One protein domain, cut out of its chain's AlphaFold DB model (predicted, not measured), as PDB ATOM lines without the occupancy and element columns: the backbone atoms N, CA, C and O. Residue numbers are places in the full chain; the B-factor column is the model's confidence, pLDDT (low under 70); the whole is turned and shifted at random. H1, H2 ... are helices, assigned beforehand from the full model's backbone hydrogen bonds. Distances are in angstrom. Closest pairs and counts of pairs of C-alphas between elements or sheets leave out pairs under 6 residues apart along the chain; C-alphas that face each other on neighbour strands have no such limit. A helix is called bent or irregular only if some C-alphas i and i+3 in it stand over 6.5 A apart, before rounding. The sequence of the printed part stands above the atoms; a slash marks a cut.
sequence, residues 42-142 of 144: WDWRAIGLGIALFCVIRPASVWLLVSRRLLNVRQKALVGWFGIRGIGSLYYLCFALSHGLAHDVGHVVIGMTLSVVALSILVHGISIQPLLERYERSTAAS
ATOM      1  N   TRP A  42     -18.210  20.258 -33.561       96.25
ATOM      2  CA  TRP A  42     -17.814  21.595 -33.138       96.25
ATOM      3  C   TRP A  42     -17.416  21.642 -31.658       96.25
ATOM      4  O   TRP A  42     -18.163  21.205 -30.781       96.25
ATOM      5  N   ASP A  43     -16.255  22.235 -31.380       95.50
ATOM      6  CA  ASP A  43     -15.728  22.410 -30.031       95.50
ATOM      7  C   ASP A  43     -15.308  23.865 -29.796       95.50
ATOM      8  O   ASP A  43     -14.356  24.367 -30.395       95.50
ATOM      9  N   TRP A  44     -15.985  24.549 -28.870       95.69
ATOM     10  CA  TRP A  44     -15.721  25.960 -28.563       95.69
ATOM     11  C   TRP A  44     -14.303  26.209 -28.030       95.69
ATOM     12  O   TRP A  44     -13.740  27.291 -28.218       95.69
ATOM     13  N   ARG A  45     -13.682  25.204 -27.397       95.31
ATOM     14  CA  ARG A  45     -12.306  25.294 -26.878       95.31
ATOM     15  C   ARG A  45     -11.294  25.526 -28.003       95.31
ATOM     16  O   ARG A  45     -10.245  26.132 -27.776       95.31
ATOM     17  N   ALA A  46     -11.635  25.118 -29.226       94.69
ATOM     18  CA  ALA A  46     -10.818  25.327 -30.409       94.69
ATOM     19  C   ALA A  46     -10.630  26.808 -30.764       94.69
ATOM     20  O   ALA A  46      -9.646  27.136 -31.419       94.69
ATOM     21  N   ILE A  47     -11.510  27.714 -30.320       95.81
ATOM     22  CA  ILE A  47     -11.343  29.157 -30.555       95.81
ATOM     23  C   ILE A  47     -10.085  29.663 -29.849       95.81
ATOM     24  O   ILE A  47      -9.245  30.313 -30.472       95.81
ATOM     25  N   GLY A  48      -9.916  29.323 -28.567       96.19
ATOM     26  CA  GLY A  48      -8.732  29.711 -27.798       96.19
ATOM     27  C   GLY A  48      -7.453  29.118 -28.389       96.19
ATOM     28  O   GLY A  48      -6.465  29.826 -28.583       96.19
ATOM     29  N   LEU A  49      -7.502  27.834 -28.758       95.56
ATOM     30  CA  LEU A  49      -6.389  27.157 -29.421       95.56
ATOM     31  C   LEU A  49      -6.066  27.784 -30.788       95.56
ATOM     32  O   LEU A  49      -4.899  28.005 -31.100       95.56
ATOM     33  N   GLY A  50      -7.083  28.111 -31.584       94.75
ATOM     34  CA  GLY A  50      -6.942  28.765 -32.880       94.75
ATOM     35  C   GLY A  50      -6.267  30.125 -32.753       94.75
ATOM     36  O   GLY A  50      -5.270  30.372 -33.425       94.75
ATOM     37  N   ILE A  51      -6.725  30.972 -31.826       94.56
ATOM     38  CA  ILE A  51      -6.096  32.275 -31.551       94.56
ATOM     39  C   ILE A  51      -4.626  32.093 -31.158       94.56
ATOM     40  O   ILE A  51      -3.756  32.771 -31.708       94.56
ATOM     41  N   ALA A  52      -4.322  31.154 -30.258       95.25
ATOM     42  CA  ALA A  52      -2.944  30.875 -29.862       95.25
ATOM     43  C   ALA A  52      -2.087  30.419 -31.058       95.25
ATOM     44  O   ALA A  52      -0.971  30.903 -31.249       95.25
ATOM     45  N   LEU A  53      -2.606  29.528 -31.905       93.69
ATOM     46  CA  LEU A  53      -1.883  29.013 -33.067       93.69
ATOM     47  C   LEU A  53      -1.645  30.082 -34.138       93.69
ATOM     48  O   LEU A  53      -0.542  30.146 -34.685       93.69
ATOM     49  N   PHE A  54      -2.660  30.891 -34.447       93.44
ATOM     50  CA  PHE A  54      -2.642  31.824 -35.577       93.44
ATOM     51  C   PHE A  54      -1.988  33.155 -35.215       93.44
ATOM     52  O   PHE A  54      -1.188  33.669 -35.988       93.44
ATOM     53  N   CYS A  55      -2.283  33.699 -34.032       92.31
ATOM     54  CA  CYS A  55      -1.843  35.041 -33.646       92.31
ATOM     55  C   CYS A  55      -0.548  35.044 -32.830       92.31
ATOM     56  O   CYS A  55       0.131  36.068 -32.783       92.31
ATOM     57  N   VAL A  56      -0.193  33.928 -32.183       93.94
ATOM     58  CA  VAL A  56       0.976  33.865 -31.291       93.94
ATOM     59  C   VAL A  56       2.032  32.920 -31.842       93.94
ATOM     60  O   VAL A  56       3.109  33.361 -32.237       93.94
ATOM     61  N   ILE A  57       1.723  31.625 -31.913       94.38
ATOM     62  CA  ILE A  57       2.709  30.581 -32.209       94.38
ATOM     63  C   ILE A  57       3.277  30.764 -33.615       94.38
ATOM     64  O   ILE A  57       4.493  30.766 -33.794       94.38
ATOM     65  N   ARG A  58       2.422  30.943 -34.627       92.06
ATOM     66  CA  ARG A  58       2.885  31.063 -36.011       92.06
ATOM     67  C   ARG A  58       3.713  32.341 -36.252       92.06
ATOM     68  O   ARG A  58       4.831  32.193 -36.758       92.06
ATOM     69  N   PRO A  59       3.264  33.554 -35.870       91.69
ATOM     70  CA  PRO A  59       4.078  34.759 -35.997       91.69
ATOM     71  C   PRO A  59       5.382  34.667 -35.207       91.69
ATOM     72  O   PRO A  59       6.430  34.995 -35.755       91.69
ATOM     73  N   ALA A  60       5.354  34.156 -33.971       93.31
ATOM     74  CA  ALA A  60       6.560  33.981 -33.166       93.31
ATOM     75  C   ALA A  60       7.579  33.067 -33.861       93.31
ATOM     76  O   ALA A  60       8.744  33.441 -33.988       93.31
ATOM     77  N   SER A  61       7.142  31.926 -34.402       93.06
ATOM     78  CA  SER A  61       8.016  31.021 -35.155       93.06
ATOM     79  C   SER A  61       8.662  31.712 -36.357       93.06
ATOM     80  O   SER A  61       9.874  31.637 -36.531       93.06
ATOM     81  N   VAL A  62       7.897  32.452 -37.166       93.19
ATOM     82  CA  VAL A  62       8.468  33.191 -38.309       93.19
ATOM     83  C   VAL A  62       9.440  34.272 -37.840       93.19
ATOM     84  O   VAL A  62      10.484  34.491 -38.457       93.19
ATOM     85  N   TRP A  63       9.140  34.942 -36.729       91.00
ATOM     86  CA  TRP A  63      10.005  35.985 -36.196       91.00
ATOM     87  C   TRP A  63      11.340  35.464 -35.681       91.00
ATOM     88  O   TRP A  63      12.345  36.146 -35.904       91.00
ATOM     89  N   LEU A  64      11.337  34.283 -35.062       93.19
ATOM     90  CA  LEU A  64      12.520  33.612 -34.531       93.19
ATOM     91  C   LEU A  64      13.362  32.949 -35.627       93.19
ATOM     92  O   LEU A  64      14.583  33.048 -35.589       93.19
ATOM     93  N   LEU A  65      12.728  32.300 -36.611       92.31
ATOM     94  CA  LEU A  65      13.441  31.545 -37.648       92.31
ATOM     95  C   LEU A  65      13.892  32.401 -38.837       92.31
ATOM     96  O   LEU A  65      14.935  32.125 -39.427       92.31
ATOM     97  N   VAL A  66      13.127  33.429 -39.222       90.12
ATOM     98  CA  VAL A  66      13.443  34.211 -40.425       90.12
ATOM     99  C   VAL A  66      14.280  35.434 -40.071       90.12
ATOM    100  O   VAL A  66      13.825  36.359 -39.389       90.12
ATOM    101  N   SER A  67      15.509  35.473 -40.580       86.31
ATOM    102  CA  SER A  67      16.404  36.615 -40.394       86.31
ATOM    103  C   SER A  67      15.886  37.870 -41.103       86.31
ATOM    104  O   SER A  67      15.332  37.813 -42.203       86.31
ATOM    105  N   ARG A  68      16.118  39.035 -40.485       79.06
ATOM    106  CA  ARG A  68      15.726  40.354 -41.017       79.06
ATOM    107  C   ARG A  68      16.408  40.708 -42.340       79.06
ATOM    108  O   ARG A  68      15.945  41.600 -43.030       79.06
ATOM    109  N   ARG A  69      17.498  40.017 -42.687       81.12
ATOM    110  CA  ARG A  69      18.206  40.219 -43.956       81.12
ATOM    111  C   ARG A  69      17.439  39.656 -45.158       81.12
ATOM    112  O   ARG A  69      17.670  40.112 -46.267       81.12
ATOM    113  N   LEU A  70      16.564  38.666 -44.942       84.38
ATOM    114  CA  LEU A  70      15.751  38.074 -46.010       84.38
ATOM    115  C   LEU A  70      14.407  38.780 -46.179       84.38
ATOM    116  O   LEU A  70      13.965  38.950 -47.306       84.38
ATOM    117  N   LEU A  71      13.755  39.157 -45.072       87.00
ATOM    118  CA  LEU A  71      12.421  39.760 -45.092       87.00
ATOM    119  C   LEU A  71      12.333  40.986 -44.181       87.00
ATOM    120  O   LEU A  71      12.702  40.938 -43.000       87.00
ATOM    121  N   ASN A  72      11.724  42.044 -44.712       88.38
ATOM    122  CA  ASN A  72      11.354  43.245 -43.968       88.38
ATOM    123  C   ASN A  72      10.282  42.932 -42.912       88.38
ATOM    124  O   ASN A  72       9.544  41.952 -43.008       88.38
ATOM    125  N   VAL A  73      10.132  43.796 -41.903       87.75
ATOM    126  CA  VAL A  73       9.194  43.575 -40.779       87.75
ATOM    127  C   VAL A  73       7.754  43.342 -41.257       87.75
ATOM    128  O   VAL A  73       7.081  42.437 -40.763       87.75
ATOM    129  N   ARG A  74       7.298  44.103 -42.262       86.19
ATOM    130  CA  ARG A  74       5.965  43.936 -42.867       86.19
ATOM    131  C   ARG A  74       5.823  42.583 -43.569       86.19
ATOM    132  O   ARG A  74       4.830  41.896 -43.358       86.19
ATOM    133  N   GLN A  75       6.838  42.164 -44.324       88.69
ATOM    134  CA  GLN A  75       6.861  40.860 -44.995       88.69
ATOM    135  C   GLN A  75       6.882  39.707 -43.985       88.69
ATOM    136  O   GLN A  75       6.156  38.735 -44.157       88.69
ATOM    137  N   LYS A  76       7.640  39.828 -42.887       90.62
ATOM    138  CA  LYS A  76       7.630  38.837 -41.798       90.62
ATOM    139  C   LYS A  76       6.255  38.713 -41.148       90.62
ATOM    140  O   LYS A  76       5.847  37.602 -40.827       90.62
ATOM    141  N   ALA A  77       5.544  39.825 -40.956       89.31
ATOM    142  CA  ALA A  77       4.183  39.809 -40.425       89.31
ATOM    143  C   ALA A  77       3.201  39.130 -41.395       89.31
ATOM    144  O   ALA A  77       2.443  38.265 -40.966       89.31
ATOM    145  N   LEU A  78       3.278  39.447 -42.693       89.88
ATOM    146  CA  LEU A  78       2.516  38.758 -43.741       89.88
ATOM    147  C   LEU A  78       2.803  37.254 -43.723       89.88
ATOM    148  O   LEU A  78       1.889  36.471 -43.516       89.88
ATOM    149  N   VAL A  79       4.063  36.835 -43.844       91.06
ATOM    150  CA  VAL A  79       4.448  35.410 -43.840       91.06
ATOM    151  C   VAL A  79       4.039  34.705 -42.538       91.06
ATOM    152  O   VAL A  79       3.619  33.550 -42.563       91.06
ATOM    153  N   GLY A  80       4.113  35.403 -41.401       90.62
ATOM    154  CA  GLY A  80       3.590  34.931 -40.118       90.62
ATOM    155  C   GLY A  80       2.078  34.705 -40.130       90.62
ATOM    156  O   GLY A  80       1.605  33.746 -39.533       90.62
ATOM    157  N   TRP A  81       1.329  35.539 -40.845       91.88
ATOM    158  CA  TRP A  81      -0.114  35.392 -41.028       91.88
ATOM    159  C   TRP A  81      -0.480  34.339 -42.091       91.88
ATOM    160  O   TRP A  81      -1.505  33.678 -41.976       91.88
ATOM    161  N   PHE A  82       0.371  34.095 -43.094       86.88
ATOM    162  CA  PHE A  82       0.216  33.021 -44.090       86.88
ATOM    163  C   PHE A  82       0.503  31.633 -43.481       86.88
ATOM    164  O   PHE A  82       1.532  30.991 -43.717       86.88
ATOM    165  N   GLY A  83      -0.416  31.166 -42.634       81.69
ATOM    166  CA  GLY A  83      -0.293  29.933 -41.859       81.69
ATOM    167  C   GLY A  83      -1.557  29.079 -41.853       81.69
ATOM    168  O   GLY A  83      -1.902  28.542 -40.800       81.69
ATOM    169  N   ILE A  84      -2.235  28.955 -43.001       85.69
ATOM    170  CA  ILE A  84      -3.480  28.187 -43.117       85.69
ATOM    171  C   ILE A  84      -3.244  26.741 -42.655       85.69
ATOM    172  O   ILE A  84      -2.428  26.008 -43.215       85.69
ATOM    173  N   ARG A  85      -3.982  26.313 -41.629       89.00
ATOM    174  CA  ARG A  85      -4.134  24.903 -41.269       89.00
ATOM    175  C   ARG A  85      -5.151  24.279 -42.218       89.00
ATOM    176  O   ARG A  85      -6.246  24.806 -42.372       89.00
ATOM    177  N   GLY A  86      -4.785  23.164 -42.838       84.88
ATOM    178  CA  GLY A  86      -5.630  22.506 -43.834       84.88
ATOM    179  C   GLY A  86      -5.455  20.994 -43.837       84.88
ATOM    180  O   GLY A  86      -5.361  20.369 -42.777       84.88
ATOM    181  N   ILE A  87      -5.355  20.441 -45.047       84.75
ATOM    182  CA  ILE A  87      -5.387  19.006 -45.365       84.75
ATOM    183  C   ILE A  87      -4.374  18.194 -44.547       84.75
ATOM    184  O   ILE A  87      -4.712  17.126 -44.049       84.75
ATOM    185  N   GLY A  88      -3.164  18.715 -44.310       90.62
ATOM    186  CA  GLY A  88      -2.161  18.018 -43.496       90.62
ATOM    187  C   GLY A  88      -2.620  17.726 -42.060       90.62
ATOM    188  O   GLY A  88      -2.304  16.673 -41.516       90.62
ATOM    189  N   SER A  89      -3.423  18.607 -41.455       93.44
ATOM    190  CA  SER A  89      -3.971  18.370 -40.107       93.44
ATOM    191  C   SER A  89      -5.018  17.256 -40.128       93.44
ATOM    192  O   SER A  89      -5.056  16.428 -39.224       93.44
ATOM    193  N   LEU A  90      -5.834  17.205 -41.188       92.88
ATOM    194  CA  LEU A  90      -6.813  16.137 -41.403       92.88
ATOM    195  C   LEU A  90      -6.121  14.793 -41.654       92.88
ATOM    196  O   LEU A  90      -6.550  13.780 -41.113       92.88
ATOM    197  N   TYR A  91      -5.014  14.788 -42.402       92.94
ATOM    198  CA  TYR A  91      -4.187  13.597 -42.587       92.94
ATOM    199  C   TYR A  91      -3.699  13.045 -41.244       92.94
ATOM    200  O   TYR A  91      -3.895  11.865 -40.968       92.94
ATOM    201  N   TYR A  92      -3.125  13.892 -40.382       94.25
ATOM    202  CA  TYR A  92      -2.649  13.446 -39.069       94.25
ATOM    203  C   TYR A  92      -3.779  13.008 -38.139       94.25
ATOM    204  O   TYR A  92      -3.587  12.076 -37.362       94.25
ATOM    205  N   LEU A  93      -4.958  13.624 -38.239       94.38
ATOM    206  CA  LEU A  93      -6.143  13.161 -37.523       94.38
ATOM    207  C   LEU A  93      -6.522  11.741 -37.959       94.38
ATOM    208  O   LEU A  93      -6.619  10.851 -37.120       94.38
ATOM    209  N   CYS A  94      -6.685  11.513 -39.265       93.25
ATOM    210  CA  CYS A  94      -7.006  10.193 -39.807       93.25
ATOM    211  C   CYS A  94      -5.926   9.158 -39.468       93.25
ATOM    212  O   CYS A  94      -6.252   8.030 -39.111       93.25
ATOM    213  N   PHE A  95      -4.654   9.554 -39.538       94.75
ATOM    214  CA  PHE A  95      -3.523   8.721 -39.146       94.75
ATOM    215  C   PHE A  95      -3.601   8.321 -37.669       94.75
ATOM    216  O   PHE A  95      -3.483   7.144 -37.346       94.75
ATOM    217  N   ALA A  96      -3.839   9.269 -36.761       93.56
ATOM    218  CA  ALA A  96      -3.955   8.969 -35.336       93.56
ATOM    219  C   ALA A  96      -5.140   8.033 -35.053       93.56
ATOM    220  O   ALA A  96      -5.003   7.069 -34.302       93.56
ATOM    221  N   LEU A  97      -6.285   8.273 -35.701       92.19
ATOM    222  CA  LEU A  97      -7.474   7.432 -35.565       92.19
ATOM    223  C   LEU A  97      -7.239   6.003 -36.074       92.19
ATOM    224  O   LEU A  97      -7.699   5.055 -35.444       92.19
ATOM    225  N   SER A  98      -6.492   5.828 -37.169       92.50
ATOM    226  CA  SER A  98      -6.186   4.499 -37.711       92.50
ATOM    227  C   SER A  98      -5.161   3.712 -36.889       92.50
ATOM    228  O   SER A  98      -5.080   2.495 -37.033       92.50
ATOM    229  N   HIS A  99      -4.419   4.374 -35.997       92.62
ATOM    230  CA  HIS A  99      -3.393   3.760 -35.146       92.62
ATOM    231  C   HIS A  99      -3.872   3.464 -33.714       92.62
ATOM    232  O   HIS A  99      -3.057   3.275 -32.813       92.62
ATOM    233  N   GLY A 100      -5.188   3.383 -33.495       85.00
ATOM    234  CA  GLY A 100      -5.747   2.924 -32.220       85.00
ATOM    235  C   GLY A 100      -5.829   4.006 -31.146       85.00
ATOM    236  O   GLY A 100      -5.606   3.727 -29.969       85.00
ATOM    237  N   LEU A 101      -6.153   5.243 -31.538       87.25
ATOM    238  CA  LEU A 101      -6.437   6.314 -30.587       87.25
ATOM    239  C   LEU A 101      -7.574   5.901 -29.635       87.25
ATOM    240  O   LEU A 101      -8.634   5.451 -30.078       87.25
ATOM    241  N   ALA A 102      -7.350   6.072 -28.331       86.81
ATOM    242  CA  ALA A 102      -8.343   5.761 -27.308       86.81
ATOM    243  C   ALA A 102      -9.645   6.551 -27.549       86.81
ATOM    244  O   ALA A 102      -9.616   7.709 -27.969       86.81
ATOM    245  N   HIS A 103     -10.792   5.907 -27.332       78.44
ATOM    246  CA  HIS A 103     -12.098   6.422 -27.766       78.44
ATOM    247  C   HIS A 103     -12.496   7.736 -27.074       78.44
ATOM    248  O   HIS A 103     -13.060   8.635 -27.697       78.44
ATOM    249  N   ASP A 104     -12.142   7.864 -25.799       81.75
ATOM    250  CA  ASP A 104     -12.300   9.057 -24.968       81.75
ATOM    251  C   ASP A 104     -11.489  10.251 -25.498       81.75
ATOM    252  O   ASP A 104     -11.982  11.380 -25.546       81.75
ATOM    253  N   VAL A 105     -10.269  10.000 -25.974       88.88
ATOM    254  CA  VAL A 105      -9.401  11.020 -26.581       88.88
ATOM    255  C   VAL A 105      -9.829  11.335 -28.020       88.88
ATOM    256  O   VAL A 105      -9.730  12.480 -28.463       88.88
ATOM    257  N   GLY A 106     -10.352  10.342 -28.744       89.38
ATOM    258  CA  GLY A 106     -10.747  10.453 -30.147       89.38
ATOM    259  C   GLY A 106     -11.747  11.572 -30.407       89.38
ATOM    260  O   GLY A 106     -11.498  12.425 -31.259       89.38
ATOM    261  N   HIS A 107     -12.830  11.640 -29.629       89.50
ATOM    262  CA  HIS A 107     -13.840  12.694 -29.790       89.50
ATOM    263  C   HIS A 107     -13.264  14.102 -29.601       89.50
ATOM    264  O   HIS A 107     -13.574  15.006 -30.378       89.50
ATOM    265  N   VAL A 108     -12.390  14.279 -28.607       93.00
ATOM    266  CA  VAL A 108     -11.751  15.571 -28.330       93.00
ATOM    267  C   VAL A 108     -10.814  15.967 -29.468       93.00
ATOM    268  O   VAL A 108     -10.863  17.103 -29.933       93.00
ATOM    269  N   VAL A 109      -9.977  15.043 -29.943       94.00
ATOM    270  CA  VAL A 109      -8.994  15.324 -30.998       94.00
ATOM    271  C   VAL A 109      -9.674  15.587 -32.342       94.00
ATOM    272  O   VAL A 109      -9.253  16.502 -33.053       94.00
ATOM    273  N   ILE A 110     -10.751  14.859 -32.663       95.19
ATOM    274  CA  ILE A 110     -11.583  15.127 -33.843       95.19
ATOM    275  C   ILE A 110     -12.174  16.532 -33.738       95.19
ATOM    276  O   ILE A 110     -11.939  17.356 -34.624       95.19
ATOM    277  N   GLY A 111     -12.881  16.832 -32.644       95.56
ATOM    278  CA  GLY A 111     -13.577  18.108 -32.509       95.56
ATOM    279  C   GLY A 111     -12.642  19.311 -32.508       95.56
ATOM    280  O   GLY A 111     -12.864  20.275 -33.243       95.56
ATOM    281  N   MET A 112     -11.526  19.219 -31.783       95.88
ATOM    282  CA  MET A 112     -10.482  20.244 -31.780       95.88
ATOM    283  C   MET A 112      -9.877  20.445 -33.169       95.88
ATOM    284  O   MET A 112      -9.785  21.578 -33.639       95.88
ATOM    285  N   THR A 113      -9.475  19.366 -33.846       95.94
ATOM    286  CA  THR A 113      -8.804  19.469 -35.150       95.94
ATOM    287  C   THR A 113      -9.732  20.048 -36.208       95.94
ATOM    288  O   THR A 113      -9.353  21.007 -36.882       95.94
ATOM    289  N   LEU A 114     -10.954  19.520 -36.336       96.69
ATOM    290  CA  LEU A 114     -11.921  20.007 -37.323       96.69
ATOM    291  C   LEU A 114     -12.284  21.474 -37.065       96.69
ATOM    292  O   LEU A 114     -12.285  22.277 -37.998       96.69
ATOM    293  N   SER A 115     -12.501  21.849 -35.803       96.75
ATOM    294  CA  SER A 115     -12.846  23.224 -35.430       96.75
ATOM    295  C   SER A 115     -11.702  24.206 -35.693       96.75
ATOM    296  O   SER A 115     -11.929  25.271 -36.265       96.75
ATOM    297  N   VAL A 116     -10.452  23.852 -35.360       96.62
ATOM    298  CA  VAL A 116      -9.278  24.691 -35.666       96.62
ATOM    299  C   VAL A 116      -9.073  24.829 -37.174       96.62
ATOM    300  O   VAL A 116      -8.783  25.928 -37.645       96.62
ATOM    301  N   VAL A 117      -9.222  23.749 -37.947       96.25
ATOM    302  CA  VAL A 117      -9.094  23.805 -39.413       96.25
ATOM    303  C   VAL A 117     -10.187  24.693 -40.011       96.25
ATOM    304  O   VAL A 117      -9.872  25.574 -40.807       96.25
ATOM    305  N   ALA A 118     -11.442  24.546 -39.579       95.75
ATOM    306  CA  ALA A 118     -12.547  25.385 -40.039       95.75
ATOM    307  C   ALA A 118     -12.316  26.873 -39.717       95.75
ATOM    308  O   ALA A 118     -12.404  27.721 -40.606       95.75
ATOM    309  N   LEU A 119     -11.932  27.192 -38.475       95.88
ATOM    310  CA  LEU A 119     -11.569  28.555 -38.074       95.88
ATOM    311  C   LEU A 119     -10.408  29.099 -38.908       95.88
ATOM    312  O   LEU A 119     -10.440  30.250 -39.335       95.88
ATOM    313  N   SER A 120      -9.394  28.274 -39.171       95.31
ATOM    314  CA  SER A 120      -8.258  28.666 -39.999       95.31
ATOM    315  C   SER A 120      -8.691  29.015 -41.419       95.31
ATOM    316  O   SER A 120      -8.241  30.037 -41.935       95.31
ATOM    317  N   ILE A 121      -9.528  28.186 -42.051       93.44
ATOM    318  CA  ILE A 121     -10.028  28.420 -43.412       93.44
ATOM    319  C   ILE A 121     -10.834  29.718 -43.456       93.44
ATOM    320  O   ILE A 121     -10.602  30.533 -44.341       93.44
ATOM    321  N   LEU A 122     -11.716  29.960 -42.483       93.38
ATOM    322  CA  LEU A 122     -12.506  31.192 -42.423       93.38
ATOM    323  C   LEU A 122     -11.626  32.433 -42.227       93.38
ATOM    324  O   LEU A 122     -11.677  33.367 -43.024       93.38
ATOM    325  N   VAL A 123     -10.791  32.440 -41.183       93.94
ATOM    326  CA  VAL A 123      -9.964  33.602 -40.824       93.94
ATOM    327  C   VAL A 123      -8.983  33.935 -41.941       93.94
ATOM    328  O   VAL A 123      -8.886  35.090 -42.356       93.94
ATOM    329  N   HIS A 124      -8.260  32.943 -42.449       92.75
ATOM    330  CA  HIS A 124      -7.220  33.180 -43.442       92.75
ATOM    331  C   HIS A 124      -7.779  33.275 -44.858       92.75
ATOM    332  O   HIS A 124      -7.335  34.137 -45.606       92.75
ATOM    333  N   GLY A 125      -8.781  32.469 -45.216       89.69
ATOM    334  CA  GLY A 125      -9.418  32.518 -46.534       89.69
ATOM    335  C   GLY A 125     -10.043  33.879 -46.834       89.69
ATOM    336  O   GLY A 125      -9.932  34.366 -47.954       89.69
ATOM    337  N   ILE A 126     -10.614  34.544 -45.823       92.50
ATOM    338  CA  ILE A 126     -11.180  35.891 -45.981       92.50
ATOM    339  C   ILE A 126     -10.088  36.975 -45.941       92.50
ATOM    340  O   ILE A 126     -10.190  37.983 -46.635       92.50
ATOM    341  N   SER A 127      -9.044  36.808 -45.121       92.31
ATOM    342  CA  SER A 127      -8.072  37.883 -44.851       92.31
ATOM    343  C   SER A 127      -6.866  37.926 -45.789       92.31
ATOM    344  O   SER A 127      -6.297  38.999 -45.981       92.31
ATOM    345  N   ILE A 128      -6.458  36.800 -46.376       91.81
ATOM    346  CA  ILE A 128      -5.201  36.689 -47.127       91.81
ATOM    347  C   ILE A 128      -5.187  37.563 -48.382       91.81
ATOM    348  O   ILE A 128      -4.276  38.374 -48.558       91.81
ATOM    349  N   GLN A 129      -6.199  37.423 -49.235       90.56
ATOM    350  CA  GLN A 129      -6.271  38.143 -50.502       90.56
ATOM    351  C   GLN A 129      -6.309  39.673 -50.313       90.56
ATOM    352  O   GLN A 129      -5.460  40.355 -50.889       90.56
ATOM    353  N   PRO A 130      -7.168  40.248 -49.442       90.44
ATOM    354  CA  PRO A 130      -7.161  41.696 -49.230       90.44
ATOM    355  C   PRO A 130      -5.871  42.201 -48.569       90.44
ATOM    356  O   PRO A 130      -5.502  43.363 -48.749       90.44
ATOM    357  N   LEU A 131      -5.175  41.368 -47.788       90.31
ATOM    358  CA  LEU A 131      -3.907  41.751 -47.169       90.31
ATOM    359  C   LEU A 131      -2.776  41.848 -48.205       90.31
ATOM    360  O   LEU A 131      -1.992  42.797 -48.146       90.31
ATOM    361  N   LEU A 132      -2.725  40.918 -49.164       90.62
ATOM    362  CA  LEU A 132      -1.795  40.967 -50.297       90.62
ATOM    363  C   LEU A 132      -2.034  42.202 -51.162       90.62
ATOM    364  O   LEU A 132      -1.102  42.970 -51.378       90.62
ATOM    365  N   GLU A 133      -3.281  42.458 -51.557       91.31
ATOM    366  CA  GLU A 133      -3.614  43.626 -52.382       91.31
ATOM    367  C   GLU A 133      -3.205  44.945 -51.707       91.31
ATOM    368  O   GLU A 133      -2.678  45.858 -52.345       91.31
ATOM    369  N   ARG A 134      -3.420  45.068 -50.390       89.12
ATOM    370  CA  ARG A 134      -2.981  46.244 -49.621       89.12
ATOM    371  C   ARG A 134      -1.461  46.367 -49.571       89.12
ATOM    372  O   ARG A 134      -0.936  47.482 -49.641       89.12
ATOM    373  N   TYR A 135      -0.759  45.248 -49.421       88.19
ATOM    374  CA  TYR A 135       0.698  45.220 -49.394       88.19
ATOM    375  C   TYR A 135       1.304  45.613 -50.750       88.19
ATOM    376  O   TYR A 135       2.206  46.451 -50.792       88.19
ATOM    377  N   GLU A 136       0.766  45.088 -51.850       89.00
ATOM    378  CA  GLU A 136       1.182  45.430 -53.215       89.00
ATOM    379  C   GLU A 136       0.985  46.922 -53.501       89.00
ATOM    380  O   GLU A 136       1.923  47.592 -53.930       89.00
ATOM    381  N   ARG A 137      -0.183  47.486 -53.154       87.94
ATOM    382  CA  ARG A 137      -0.446  48.932 -53.299       87.94
ATOM    383  C   ARG A 137       0.522  49.793 -52.487       87.94
ATOM    384  O   ARG A 137       0.980  50.823 -52.969       87.94
ATOM    385  N   SER A 138       0.837  49.377 -51.260       84.88
ATOM    386  CA  SER A 138       1.766  50.115 -50.390       84.88
ATOM    387  C   SER A 138       3.201  50.083 -50.917       84.88
ATOM    388  O   SER A 138       3.938  51.043 -50.727       84.88
ATOM    389  N   THR A 139       3.591  48.987 -51.571       83.31
ATOM    390  CA  THR A 139       4.921  48.827 -52.173       83.31
ATOM    391  C   THR A 139       5.020  49.604 -53.489       83.31
ATOM    392  O   THR A 139       6.019  50.264 -53.734       83.31
ATOM    393  N   ALA A 140       3.960  49.626 -54.302       76.50
ATOM    394  CA  ALA A 140       3.917  50.414 -55.537       76.50
ATOM    395  C   ALA A 140       3.953  51.940 -55.301       76.50
ATOM    396  O   ALA A 140       4.408  52.685 -56.164       76.50
ATOM    397  N   ALA A 141       3.480  52.414 -54.142       69.12
ATOM    398  CA  ALA A 141       3.480  53.833 -53.765       69.12
ATOM    399  C   ALA A 141       4.799  54.324 -53.132       69.12
ATOM    400  O   ALA A 141       4.984  55.526 -52.948       69.12
ATOM    401  N   SER A 142       5.712  53.421 -52.777       60.03
ATOM    402  CA  SER A 142       7.066  53.746 -52.318       60.03
ATOM    403  C   SER A 142       8.048  52.891 -53.115       60.03
ATOM    404  O   SER A 142       8.442  51.831 -52.632       60.03
TER     405      SER A 142
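Overview. This is residues 42 to 142 of the 144 residues of the protein "Sodium /hydrogen antiporter, NhaP family" of Pseudomonas syringae pv. aptata (UniProt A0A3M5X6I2). One long, bent helix, H4, makes the length of a loose rod. H3 folds back along its first arm as a hairpin, H1a crosses that arm farther along, and H1b with H2 makes a steeply tilted pair that reaches out from H1a, while residues 136 to 142 stick out at the far end. The printed part has 101 residues with four named helices, H1 to H4 in chain order, and no named strand; the class is all helix. It is loose, with a radius of gyration of the C-alphas of 16.6 A and spans of 56 by 26 by 21 A.

Along the chain. H4, residues 103 to 140, was assigned as one helix by its hydrogen bonds but is bent: C-alphas 126 and 129 are 7.0 A apart. Its arms are H4a, residues 103 to 126, 34.7 A long from C-alpha (-12.098, 6.422, -27.766), and H4b, residues 129 to 140, 16.7 A, ending at C-alpha (3.917, 50.414, -55.537). H3 spans residues 87 to 98, 16.4 A. H1, residues 45 to 65, likewise assigned as one helix by its hydrogen bonds, is bent, with C-alphas 55 and 58 6.6 A apart; its arms are H1a, residues 45 to 55, 15.8 A long and beginning at C-alpha 45 at (-12.306, 25.294, -26.878), and H1b, residues 58 to 65, 10.7 A long. H2 spans residues 73 to 81, 12.4 A.

Arrangement. H4a and H3 form a helical hairpin and touch, closest at C-alphas Ile 110 and Leu 93, 6.9 A, at a shallow tilt of 7 degrees. H4a touches H1a with residues 112 to 120 alone, closest at C-alphas Met 112 and Ala 46, 5.3 A, at a steep tilt of 45 degrees. H1b touches H2, closest at C-alphas Pro 59 and Gly 80, 4.2 A, at 51 degrees, a steep tilt. H4b touches no helix but is near H2. Every O i to N i+4 pair is within hydrogen-bond range in H1a, H1b, H2, H3 and H4b; in H4a 18 of 20 are.

Size, cuts and confidence. The C-alphas farthest apart, of His 103 and Ser 142, are 56.7 A apart. The printed part has no cut and no long link. Residues 141 to 142 have pLDDT under 70.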